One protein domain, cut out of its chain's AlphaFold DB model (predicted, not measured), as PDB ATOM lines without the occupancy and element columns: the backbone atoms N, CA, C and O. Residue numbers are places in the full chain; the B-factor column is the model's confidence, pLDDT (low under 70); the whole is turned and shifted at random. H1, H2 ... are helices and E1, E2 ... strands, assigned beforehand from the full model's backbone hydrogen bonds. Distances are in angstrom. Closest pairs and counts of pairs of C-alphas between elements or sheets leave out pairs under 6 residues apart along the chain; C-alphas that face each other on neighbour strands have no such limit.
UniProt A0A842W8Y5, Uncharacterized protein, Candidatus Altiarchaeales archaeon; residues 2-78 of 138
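AT A GLANCE: This is residues 2 to 78 of the 138 residues of an uncharacterized protein of Candidatus Altiarchaeales archaeon (UniProt A0A842W8Y5). A small sheet of three strands, E1, E2 and E3, has two helices packed on one face, H1 running across the strands and H2 standing up from the edge strand E3, the two helices about perpendicular to each other. The long loop of residues 43 to 55, between E2 and E3, bulges out from the sheet on the side away from the helices, and residues 2 to 7 stick out as a free tail. The printed part has 77 residues, with two named helices and three named strands in the order H1, E1, E2, E3, H2; the sheet's order is E1, E2, E3, all antiparallel. The class is mixed, helices and strands, though under half of the residues are in named elements. The whole is compact, with a radius of gyration of the C-alphas of 12.5 A, and flat in outline, spanning 39 by 35 by 18 A.

HOW THE PARTS SIT: Residues 2 to 7 stand free ahead of H1, residues 11 to 22; then come E1, residues 31 to 34, E2, residues 38 to 42, E3, residues 56 to 60, and H2, residues 67 to 73. H1 is on the sheet at a height over the sheet of 10.4 A. It runs across the strands, its line at 81 degrees to that of E3 on the local plane. It lies over E3, with 5 of its 12 C-alphas, and only just over E1 and E2, with 3 each. The closest C-alphas of H1 and E1 are those of Pro 11 and Thr 33, 5.5 A apart; those of H1 and E2 are Pro 11 and Leu 39, 6.6 A apart. H1 and E3 are near each other, with 7 pairs of C-alphas within 10 A. The three strands form a meander, each strand the antiparallel neighbour of the one before. E1, an edge strand, makes a hairpin with E2 at 160 degrees between their directions; N 33 and O 40 are 2.9 A apart and N 40 and O 33 are 2.8 A apart, within hydrogen-bond range. E2, the inner strand, makes a hairpin with E3 at 157 degrees, with N 39 and O 59 at 2.8 A and N 41 and O 56 at 2.9 A, within hydrogen-bond range. E3 is the other edge strand. H2 is on the sheet, on the same face as H1, at a height over the sheet of 6.0 A. It lies only just over E3, with 3 of its 7 C-alphas, and stands up from the sheet at 60 degrees. The closest C-alphas of E3 and H2 are those of Leu 58 and Gly 69, 3.9 A apart. H1 and H2 are close but not clearly touching, with the C-alphas of Asn 19 and Leu 73 closest at 7.6 A, and their lines are about perpendicular at 84 degrees. In H1 and H2 every O i to N i+4 pair is within hydrogen-bond range.

IN THESE COORDINATES: H1 begins at C-alpha 11, (120.858, 118.923, 110.197), and measures 16.7 A from first to last C-alpha. E1 measures 10.3 A, E2 12.8 A and E3 12.0 A; C-alpha 38, where E2 begins, is at (122.002, 125.930, 104.400). H2 measures 10.1 A and ends at C-alpha 73, (134.217, 125.000, 113.698).

THE WHOLE: The two C-alphas farthest apart, those of Asp 2 and Pro 45, are 39.7 A apart. The printed part has no cut. The link E2 to E3 is long, with 13 residues; E1 to E2 is tight; H1 to E1 and E3 to H2 are short. The mean pLDDT of the printed part is 86.6, and residues 2 to 9 and 50 to 53 are under 70.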
ATOM      1  N   ASP A   2     116.236 112.783  85.860       39.91
ATOM      2  CA  ASP A   2     116.852 113.750  86.777       39.91
ATOM      3  C   ASP A   2     117.103 113.009  88.098       39.91
ATOM      4  O   ASP A   2     116.310 113.065  89.038       39.91
ATOM      5  N   GLU A   3     118.129 112.158  88.095       39.78
ATOM      6  CA  GLU A   3     118.551 111.363  89.250       39.78
ATOM      7  C   GLU A   3     119.639 112.137  89.995       39.78
ATOM      8  O   GLU A   3     120.820 112.046  89.675       39.78
ATOM      9  N   GLY A   4     119.239 112.955  90.969       37.59
ATOM     10  CA  GLY A   4     120.222 113.709  91.751       37.59
ATOM     11  C   GLY A   4     119.710 114.577  92.894       37.59
ATOM     12  O   GLY A   4     120.524 115.157  93.607       37.59
ATOM     13  N   ARG A   5     118.398 114.675  93.145       38.94
ATOM     14  CA  ARG A   5     117.912 115.299  94.389       38.94
ATOM     15  C   ARG A   5     117.942 114.272  95.512       38.94
ATOM     16  O   ARG A   5     116.941 113.621  95.802       38.94
ATOM     17  N   GLY A   6     119.128 114.106  96.097       43.38
ATOM     18  CA  GLY A   6     119.318 113.364  97.337       43.38
ATOM     19  C   GLY A   6     118.325 113.831  98.404       43.38
ATOM     20  O   GLY A   6     117.953 115.004  98.458       43.38
ATOM     21  N   LYS A   7     117.855 112.881  99.218       49.75
ATOM     22  CA  LYS A   7     117.086 113.122 100.449       49.75
ATOM     23  C   LYS A   7     117.668 114.346 101.164       49.75
ATOM     24  O   LYS A   7     118.879 114.397 101.327       49.75
ATOM     25  N   ALA A   8     116.830 115.299 101.577       57.78
ATOM     26  CA  ALA A   8     117.303 116.424 102.378       57.78
ATOM     27  C   ALA A   8     118.082 115.870 103.580       57.78
ATOM     28  O   ALA A   8     117.510 115.120 104.378       57.78
ATOM     29  N   ASP A   9     119.378 116.181 103.656       69.12
ATOM     30  CA  ASP A   9     120.216 115.773 104.778       69.12
ATOM     31  C   ASP A   9     119.558 116.242 106.075       69.12
ATOM     32  O   ASP A   9     118.998 117.343 106.144       69.12
ATOM     33  N   LYS A  10     119.605 115.415 107.123       91.12
ATOM     34  CA  LYS A  10     119.211 115.904 108.444       91.12
ATOM     35  C   LYS A  10     120.271 116.905 108.921       91.12
ATOM     36  O   LYS A  10     121.451 116.728 108.619       91.12
ATOM     37  N   PRO A  11     119.898 117.928 109.712       93.75
ATOM     38  CA  PRO A  11     120.858 118.923 110.197       93.75
ATOM     39  C   PRO A  11     122.065 118.321 110.929       93.75
ATOM     40  O   PRO A  11     123.181 118.811 110.767       93.75
ATOM     41  N   MET A  12     121.850 117.242 111.688       95.25
ATOM     42  CA  MET A  12     122.925 116.523 112.376       95.25
ATOM     43  C   MET A  12     123.852 115.776 111.415       95.25
ATOM     44  O   MET A  12     125.060 115.892 111.564       95.25
ATOM     45  N   ASP A  13     123.316 115.102 110.395       96.25
ATOM     46  CA  ASP A  13     124.123 114.387 109.397       96.25
ATOM     47  C   ASP A  13     125.071 115.362 108.666       96.25
ATOM     48  O   ASP A  13     126.249 115.071 108.451       96.25
ATOM     49  N   LEU A  14     124.587 116.567 108.333       96.75
ATOM     50  CA  LEU A  14     125.430 117.610 107.741       96.75
ATOM     51  C   LEU A  14     126.487 118.129 108.727       96.75
ATOM     52  O   LEU A  14     127.635 118.332 108.333       96.75
ATOM     53  N   LEU A  15     126.139 118.322 110.002       97.62
ATOM     54  CA  LEU A  15     127.126 118.683 111.022       97.62
ATOM     55  C   LEU A  15     128.210 117.602 111.172       97.62
ATOM     56  O   LEU A  15     129.389 117.937 111.268       97.62
ATOM     57  N   GLU A  16     127.841 116.324 111.179       97.62
ATOM     58  CA  GLU A  16     128.792 115.211 111.268       97.62
ATOM     59  C   GLU A  16     129.745 115.198 110.072       97.62
ATOM     60  O   GLU A  16     130.959 115.092 110.255       97.62
ATOM     61  N   ARG A  17     129.224 115.411 108.857       97.25
ATOM     62  CA  ARG A  17     130.047 115.568 107.649       97.25
ATOM     63  C   ARG A  17     131.008 116.751 107.759       97.25
ATOM     64  O   ARG A  17     132.169 116.615 107.389       97.25
ATOM     65  N   LEU A  18     130.561 117.895 108.287       97.56
ATOM     66  CA  LEU A  18     131.425 119.057 108.523       97.56
ATOM     67  C   LEU A  18     132.524 118.746 109.547       97.56
ATOM     68  O   LEU A  18     133.692 119.036 109.303       97.56
ATOM     69  N   ASN A  19     132.171 118.140 110.680       97.94
ATOM     70  CA  ASN A  19     133.133 117.762 111.710       97.94
ATOM     71  C   ASN A  19     134.165 116.764 111.180       97.94
ATOM     72  O   ASN A  19     135.355 116.955 111.412       97.94
ATOM     73  N   SER A  20     133.731 115.765 110.410       97.19
ATOM     74  CA  SER A  20     134.634 114.820 109.754       97.19
ATOM     75  C   SER A  20     135.534 115.507 108.730       97.19
ATOM     76  O   SER A  20     136.721 115.223 108.702       97.19
ATOM     77  N   HIS A  21     134.998 116.407 107.899       96.06
ATOM     78  CA  HIS A  21     135.775 117.097 106.864       96.06
ATOM     79  C   HIS A  21     136.836 118.031 107.450       96.06
ATOM     80  O   HIS A  21     137.931 118.128 106.913       96.06
ATOM     81  N   TYR A  22     136.534 118.737 108.540       96.25
ATOM     82  CA  TYR A  22     137.465 119.699 109.144       96.25
ATOM     83  C   TYR A  22     138.245 119.133 110.342       96.25
ATOM     84  O   TYR A  22     138.953 119.884 111.020       96.25
ATOM     85  N   GLY A  23     138.097 117.844 110.669       96.44
ATOM     86  CA  GLY A  23     138.650 117.270 111.903       96.44
ATOM     87  C   GLY A  23     138.206 118.044 113.152       96.44
ATOM     88  O   GLY A  23     138.988 118.282 114.066       96.44
ATOM     89  N   SER A  24     136.973 118.550 113.146       96.81
ATOM     90  CA  SER A  24     136.418 119.425 114.178       96.81
ATOM     91  C   SER A  24     135.602 118.621 115.187       96.81
ATOM     92  O   SER A  24     134.909 117.667 114.842       96.81
ATOM     93  N   SER A  25     135.636 119.046 116.448       97.19
ATOM     94  CA  SER A  25     134.796 118.515 117.530       97.19
ATOM     95  C   SER A  25     133.639 119.451 117.900       97.19
ATOM     96  O   SER A  25     133.132 119.410 119.022       97.19
ATOM     97  N   TYR A  26     133.242 120.339 116.980       97.19
ATOM     98  CA  TYR A  26     132.172 121.308 117.201       97.19
ATOM     99  C   TYR A  26     130.866 120.629 117.621       97.19
ATOM    100  O   TYR A  26     130.384 119.710 116.959       97.19
ATOM    101  N   GLN A  27     130.280 121.137 118.704       96.38
ATOM    102  CA  GLN A  27     128.962 120.751 119.189       96.38
ATOM    103  C   GLN A  27     128.053 121.984 119.163       96.38
ATOM    104  O   GLN A  27     128.474 123.049 119.638       96.38
ATOM    105  N   PRO A  28     126.829 121.871 118.622       94.50
ATOM    106  CA  PRO A  28     125.904 122.987 118.577       94.50
ATOM    107  C   PRO A  28     125.450 123.326 120.000       94.50
ATOM    108  O   PRO A  28     125.257 122.456 120.848       94.50
ATOM    109  N   ARG A  29     125.280 124.617 120.267       93.12
ATOM    110  CA  ARG A  29     124.722 125.154 121.514       93.12
ATOM    111  C   ARG A  29     123.211 125.363 121.432       93.12
ATOM    112  O   ARG A  29     122.597 125.694 122.441       93.12
ATOM    113  N   GLY A  30     122.633 125.227 120.242       91.62
ATOM    114  CA  GLY A  30     121.207 125.394 119.985       91.62
ATOM    115  C   GLY A  30     120.671 124.402 118.960       91.62
ATOM    116  O   GLY A  30     121.317 123.414 118.613       91.62
ATOM    117  N   THR A  31     119.474 124.685 118.461       91.75
ATOM    118  CA  THR A  31     118.777 123.841 117.491       91.75
ATOM    119  C   THR A  31     119.348 124.053 116.096       91.75
ATOM    120  O   THR A  31     119.430 125.185 115.611       91.75
ATOM    121  N   LEU A  32     119.713 122.953 115.437       92.56
ATOM    122  CA  LEU A  32     120.138 122.965 114.043       92.56
ATOM    123  C   LEU A  32     118.948 122.815 113.097       92.56
ATOM    124  O   LEU A  32     118.080 121.968 113.296       92.56
ATOM    125  N   THR A  33     118.942 123.606 112.029       91.88
ATOM    126  CA  THR A  33     117.945 123.518 110.955       91.88
ATOM    127  C   THR A  33     118.614 123.623 109.592       91.88
ATOM    128  O   THR A  33     119.656 124.261 109.454       91.88
ATOM    129  N   ILE A  34     118.019 122.997 108.573       91.06
ATOM    130  CA  ILE A  34     118.445 123.148 107.179       91.06
ATOM    131  C   ILE A  34     117.341 123.852 106.394       91.06
ATOM    132  O   ILE A  34     116.185 123.434 106.421       91.06
ATOM    133  N   LYS A  35     117.703 124.910 105.664       89.06
ATOM    134  CA  LYS A  35     116.781 125.652 104.794       89.06
ATOM    135  C   LYS A  35     117.467 126.035 103.491       89.06
ATOM    136  O   LYS A  35     118.390 126.839 103.501       89.06
ATOM    137  N   LYS A  36     116.982 125.504 102.363       90.00
ATOM    138  CA  LYS A  36     117.607 125.673 101.033       90.00
ATOM    139  C   LYS A  36     119.106 125.340 101.064       90.00
ATOM    140  O   LYS A  36     119.928 126.193 100.742       90.00
ATOM    141  N   ASP A  37     119.423 124.137 101.538       92.44
ATOM    142  CA  ASP A  37     120.788 123.594 101.587       92.44
ATOM    143  C   ASP A  37     121.761 124.386 102.469       92.44
ATOM    144  O   ASP A  37     122.971 124.336 102.276       92.44
ATOM    145  N   LYS A  38     121.233 125.122 103.450       93.38
ATOM    146  CA  LYS A  38     122.002 125.930 104.400       93.38
ATOM    147  C   LYS A  38     121.716 125.491 105.819       93.38
ATOM    148  O   LYS A  38     120.549 125.439 106.208       93.38
ATOM    149  N   LEU A  39     122.771 125.217 106.572       94.81
ATOM    150  CA  LEU A  39     122.738 124.849 107.980       94.81
ATOM    151  C   LEU A  39     122.712 126.102 108.854       94.81
ATOM    152  O   LEU A  39     123.634 126.921 108.811       94.81
ATOM    153  N   PHE A  40     121.686 126.217 109.685       94.06
ATOM    154  CA  PHE A  40     121.547 127.271 110.680       94.06
ATOM    155  C   PHE A  40     121.585 126.694 112.081       94.06
ATOM    156  O   PHE A  40     121.023 125.629 112.326       94.06
ATOM    157  N   GLU A  41     122.168 127.446 113.003       94.25
ATOM    158  CA  GLU A  41     122.055 127.200 114.434       94.25
ATOM    159  C   GLU A  41     121.285 128.328 115.109       94.25
ATOM    160  O   GLU A  41     121.618 129.506 114.966       94.25
ATOM    161  N   TYR A  42     120.270 127.969 115.884       92.12
ATOM    162  CA  TYR A  42     119.446 128.917 116.612       92.12
ATOM    163  C   TYR A  42     119.442 128.599 118.108       92.12
ATOM    164  O   TYR A  42     119.114 127.491 118.516       92.12
ATOM    165  N   THR A  43     119.800 129.585 118.931       89.94
ATOM    166  CA  THR A  43     119.922 129.446 120.394       89.94
ATOM    167  C   THR A  43     118.833 130.200 121.163       89.94
ATOM    168  O   THR A  43     118.971 130.413 122.364       89.94
ATOM    169  N   GLY A  44     117.808 130.711 120.475       84.50
ATOM    170  CA  GLY A  44     116.712 131.448 121.106       84.50
ATOM    171  C   GLY A  44     115.597 130.528 121.624       84.50
ATOM    172  O   GLY A  44     115.723 129.309 121.542       84.50
ATOM    173  N   PRO A  45     114.500 131.102 122.150       81.81
ATOM    174  CA  PRO A  45     113.361 130.327 122.644       81.81
ATOM    175  C   PRO A  45     112.686 129.538 121.520       81.81
ATOM    176  O   PRO A  45     112.713 129.982 120.367       81.81
ATOM    177  N   ASP A  46     112.026 128.429 121.866       70.56
ATOM    178  CA  ASP A  46     111.268 127.596 120.925       70.56
ATOM    179  C   ASP A  46     110.321 128.454 120.078       70.56
ATOM    180  O   ASP A  46     109.360 129.051 120.560       70.56
ATOM    181  N   THR A  47     110.652 128.562 118.796       73.00
ATOM    182  CA  THR A  47     109.960 129.377 117.799       73.00
ATOM    183  C   THR A  47     109.830 128.539 116.537       73.00
ATOM    184  O   THR A  47     110.704 127.724 116.245       73.00
ATOM    185  N   ASP A  48     108.770 128.741 115.755       72.56
ATOM    186  CA  ASP A  48     108.667 128.117 114.437       72.56
ATOM    187  C   ASP A  48     109.696 128.723 113.464       72.56
ATOM    188  O   ASP A  48     109.481 129.757 112.823       72.56
ATOM    189  N   LEU A  49     110.846 128.055 113.363       70.06
ATOM    190  CA  LEU A  49     111.980 128.457 112.530       70.06
ATOM    191  C   LEU A  49     111.713 128.304 111.025       70.06
ATOM    192  O   LEU A  49     112.503 128.782 110.210       70.06
ATOM    193  N   ASN A  50     110.600 127.686 110.615       65.38
ATOM    194  CA  ASN A  50     110.285 127.536 109.194       65.38
ATOM    195  C   ASN A  50     109.956 128.882 108.533       65.38
ATOM    196  O   ASN A  50     110.304 129.110 107.366       65.38
ATOM    197  N   THR A  51     109.363 129.803 109.292       62.00
ATOM    198  CA  THR A  51     108.829 131.068 108.772       62.00
ATOM    199  C   THR A  51     109.912 132.133 108.561       62.00
ATOM    200  O   THR A  51     109.871 132.877 107.581       62.00
ATOM    201  N   TYR A  52     110.961 132.153 109.385       61.47
ATOM    202  CA  TYR A  52     111.995 133.194 109.350       61.47
ATOM    203  C   TYR A  52     113.381 132.610 109.035       61.47
ATOM    204  O   TYR A  52     113.660 131.447 109.301       61.47
ATOM    205  N   TRP A  53     114.272 133.385 108.409       67.81
ATOM    206  CA  TRP A  53     115.696 133.019 108.307       67.81
ATOM    207  C   TRP A  53     116.375 133.384 109.630       67.81
ATOM    208  O   TRP A  53     117.053 134.403 109.726       67.81
ATOM    209  N   MET A  54     116.085 132.607 110.672       79.62
ATOM    210  CA  MET A  54     116.568 132.859 112.028       79.62
ATOM    211  C   MET A  54     117.727 131.937 112.378       79.62
ATOM    212  O   MET A  54     117.760 130.774 111.989       79.62
ATOM    213  N   GLY A  55     118.663 132.480 113.152       88.44
ATOM    214  CA  GLY A  55     119.863 131.775 113.578       88.44
ATOM    215  C   GLY A  55     121.108 132.158 112.787       88.44
ATOM    216  O   GLY A  55     121.088 132.962 111.853       88.44
ATOM    217  N   LEU A  56     122.221 131.583 113.216       93.25
ATOM    218  CA  LEU A  56     123.534 131.765 112.632       93.25
ATOM    219  C   LEU A  56     123.703 130.803 111.457       93.25
ATOM    220  O   LEU A  56     123.653 129.592 111.649       93.25
ATOM    221  N   HIS A  57     123.919 131.326 110.252       94.25
ATOM    222  CA  HIS A  57     124.251 130.501 109.091       94.25
ATOM    223  C   HIS A  57     125.672 129.953 109.247       94.25
ATOM    224  O   HIS A  57     126.626 130.729 109.207       94.25
ATOM    225  N   LEU A  58     125.818 128.642 109.422       96.50
ATOM    226  CA  LEU A  58     127.117 128.001 109.616       96.50
ATOM    227  C   LEU A  58     127.742 127.567 108.286       96.50
ATOM    228  O   LEU A  58     128.902 127.871 108.014       96.50
ATOM    229  N   ALA A  59     126.984 126.855 107.459       97.12
ATOM    230  CA  ALA A  59     127.522 126.193 106.277       97.12
ATOM    231  C   ALA A  59     126.448 125.936 105.223       97.12
ATOM    232  O   ALA A  59     125.264 125.874 105.554       97.12
ATOM    233  N   ASN A  60     126.868 125.689 103.986       96.38
ATOM    234  CA  ASN A  60     126.014 125.077 102.972       96.38
ATOM    235  C   ASN A  60     126.209 123.542 102.949       96.38
ATOM    236  O   ASN A  60     127.167 123.007 103.512       96.38
ATOM    237  N   ALA A  61     125.299 122.815 102.296       95.44
ATOM    238  CA  ALA A  61     125.302 121.347 102.222       95.44
ATOM    239  C   ALA A  61     126.517 120.751 101.476       95.44
ATOM    240  O   ALA A  61     126.838 119.569 101.639       95.44
ATOM    241  N   ASP A  62     127.208 121.573 100.681       95.25
ATOM    242  CA  ASP A  62     128.465 121.246  99.997       95.25
ATOM    243  C   ASP A  62     129.705 121.341 100.906       95.25
ATOM    244  O   ASP A  62     130.818 121.133 100.437       95.25
ATOM    245  N   LEU A  63     129.512 121.600 102.206       96.06
ATOM    246  CA  LEU A  63     130.544 121.775 103.235       96.06
ATOM    247  C   LEU A  63     131.271 123.129 103.208       96.06
ATOM    248  O   LEU A  63     132.172 123.356 104.024       96.06
ATOM    249  N   SER A  64     130.860 124.061 102.343       96.38
ATOM    250  CA  SER A  64     131.367 125.433 102.385       96.38
ATOM    251  C   SER A  64     130.892 126.150 103.647       96.38
ATOM    252  O   SER A  64     129.697 126.235 103.936       96.38
ATOM    253  N   LEU A  65     131.840 126.684 104.414       97.44
ATOM    254  CA  LEU A  65     131.546 127.453 105.621       97.44
ATOM    255  C   LEU A  65     131.280 128.923 105.294       97.44
ATOM    256  O   LEU A  65     131.892 129.509 104.398       97.44
ATOM    257  N   THR A  66     130.413 129.551 106.083       96.50
ATOM    258  CA  THR A  66     130.398 131.012 106.217       96.50
ATOM    259  C   THR A  66     131.596 131.484 107.046       96.50
ATOM    260  O   THR A  66     132.349 130.679 107.596       96.50
ATOM    261  N   ILE A  67     131.774 132.801 107.189       95.31
ATOM    262  CA  ILE A  67     132.777 133.349 108.118       95.31
ATOM    263  C   ILE A  67     132.452 132.907 109.544       95.31
ATOM    264  O   ILE A  67     133.325 132.443 110.271       95.31
ATOM    265  N   GLU A  68     131.186 133.017 109.929       95.12
ATOM    266  CA  GLU A  68     130.710 132.674 111.258       95.12
ATOM    267  C   GLU A  68     130.830 131.165 111.520       95.12
ATOM    268  O   GLU A  68     131.268 130.765 112.596       95.12
ATOM    269  N   GLY A  69     130.535 130.318 110.532       96.69
ATOM    270  CA  GLY A  69     130.760 128.876 110.608       96.69
ATOM    271  C   GLY A  69     132.237 128.518 110.725       96.69
ATOM    272  O   GLY A  69     132.603 127.727 111.593       96.69
ATOM    273  N   ALA A  70     133.104 129.157 109.935       97.25
ATOM    274  CA  ALA A  70     134.551 128.993 110.053       97.25
ATOM    275  C   ALA A  70     135.034 129.388 111.451       97.25
ATOM    276  O   ALA A  70     135.783 128.640 112.064       97.25
ATOM    277  N   GLN A  71     134.561 130.501 112.009       95.94
ATOM    278  CA  GLN A  71     134.914 130.923 113.368       95.94
ATOM    279  C   GLN A  71     134.407 129.966 114.453       95.94
ATOM    280  O   GLN A  71     135.018 129.886 115.513       95.94
ATOM    281  N   ARG A  72     133.310 129.240 114.215       96.00
ATOM    282  CA  ARG A  72     132.769 128.246 115.153       96.00
ATOM    283  C   ARG A  72     133.532 126.926 115.083       96.00
ATOM    284  O   ARG A  72     134.109 126.509 116.084       96.00
ATOM    285  N   LEU A  73     133.570 126.301 113.907       96.38
ATOM    286  CA  LEU A  73     134.217 125.000 113.698       96.38
ATOM    287  C   LEU A  73     135.743 125.117 113.738       96.38
ATOM    288  O   LEU A  73     136.447 124.252 114.253       96.38
ATOM    289  N   GLY A  74     136.274 126.235 113.254       96.06
ATOM    290  CA  GLY A  74     137.700 126.514 113.212       96.06
ATOM    291  C   GLY A  74     138.351 126.633 114.584       96.06
ATOM    292  O   GLY A  74     139.568 126.599 114.655       96.06
ATOM    293  N   ILE A  75     137.612 126.726 115.689       94.88
ATOM    294  CA  ILE A  75     138.243 126.682 117.017       94.88
ATOM    295  C   ILE A  75     138.863 125.304 117.272       94.88
ATOM    296  O   ILE A  75     139.964 125.223 117.812       94.88
ATOM    297  N   THR A  76     138.192 124.231 116.848       96.19
ATOM    298  CA  THR A  76     138.614 122.847 117.113       96.19
ATOM    299  C   THR A  76     139.064 122.085 115.867       96.19
ATOM    300  O   THR A  76     139.596 120.991 116.009       96.19
ATOM    301  N   ALA A  77     138.907 122.656 114.668       96.25
ATOM    302  CA  ALA A  77     139.331 122.038 113.412       96.25
ATOM    303  C   ALA A  77     140.843 121.758 113.351       96.25
ATOM    304  O   ALA A  77     141.654 122.673 113.569       96.25
ATOM    305  N   SER A  78     141.203 120.530 112.976       95.00
ATOM    306  CA  SER A  78     142.577 120.052 112.779       95.00
ATOM    307  C   SER A  78     142.882 119.612 111.341       95.00
ATOM    308  O   SER A  78     144.055 119.527 110.982       95.00
TER     309      SER A  78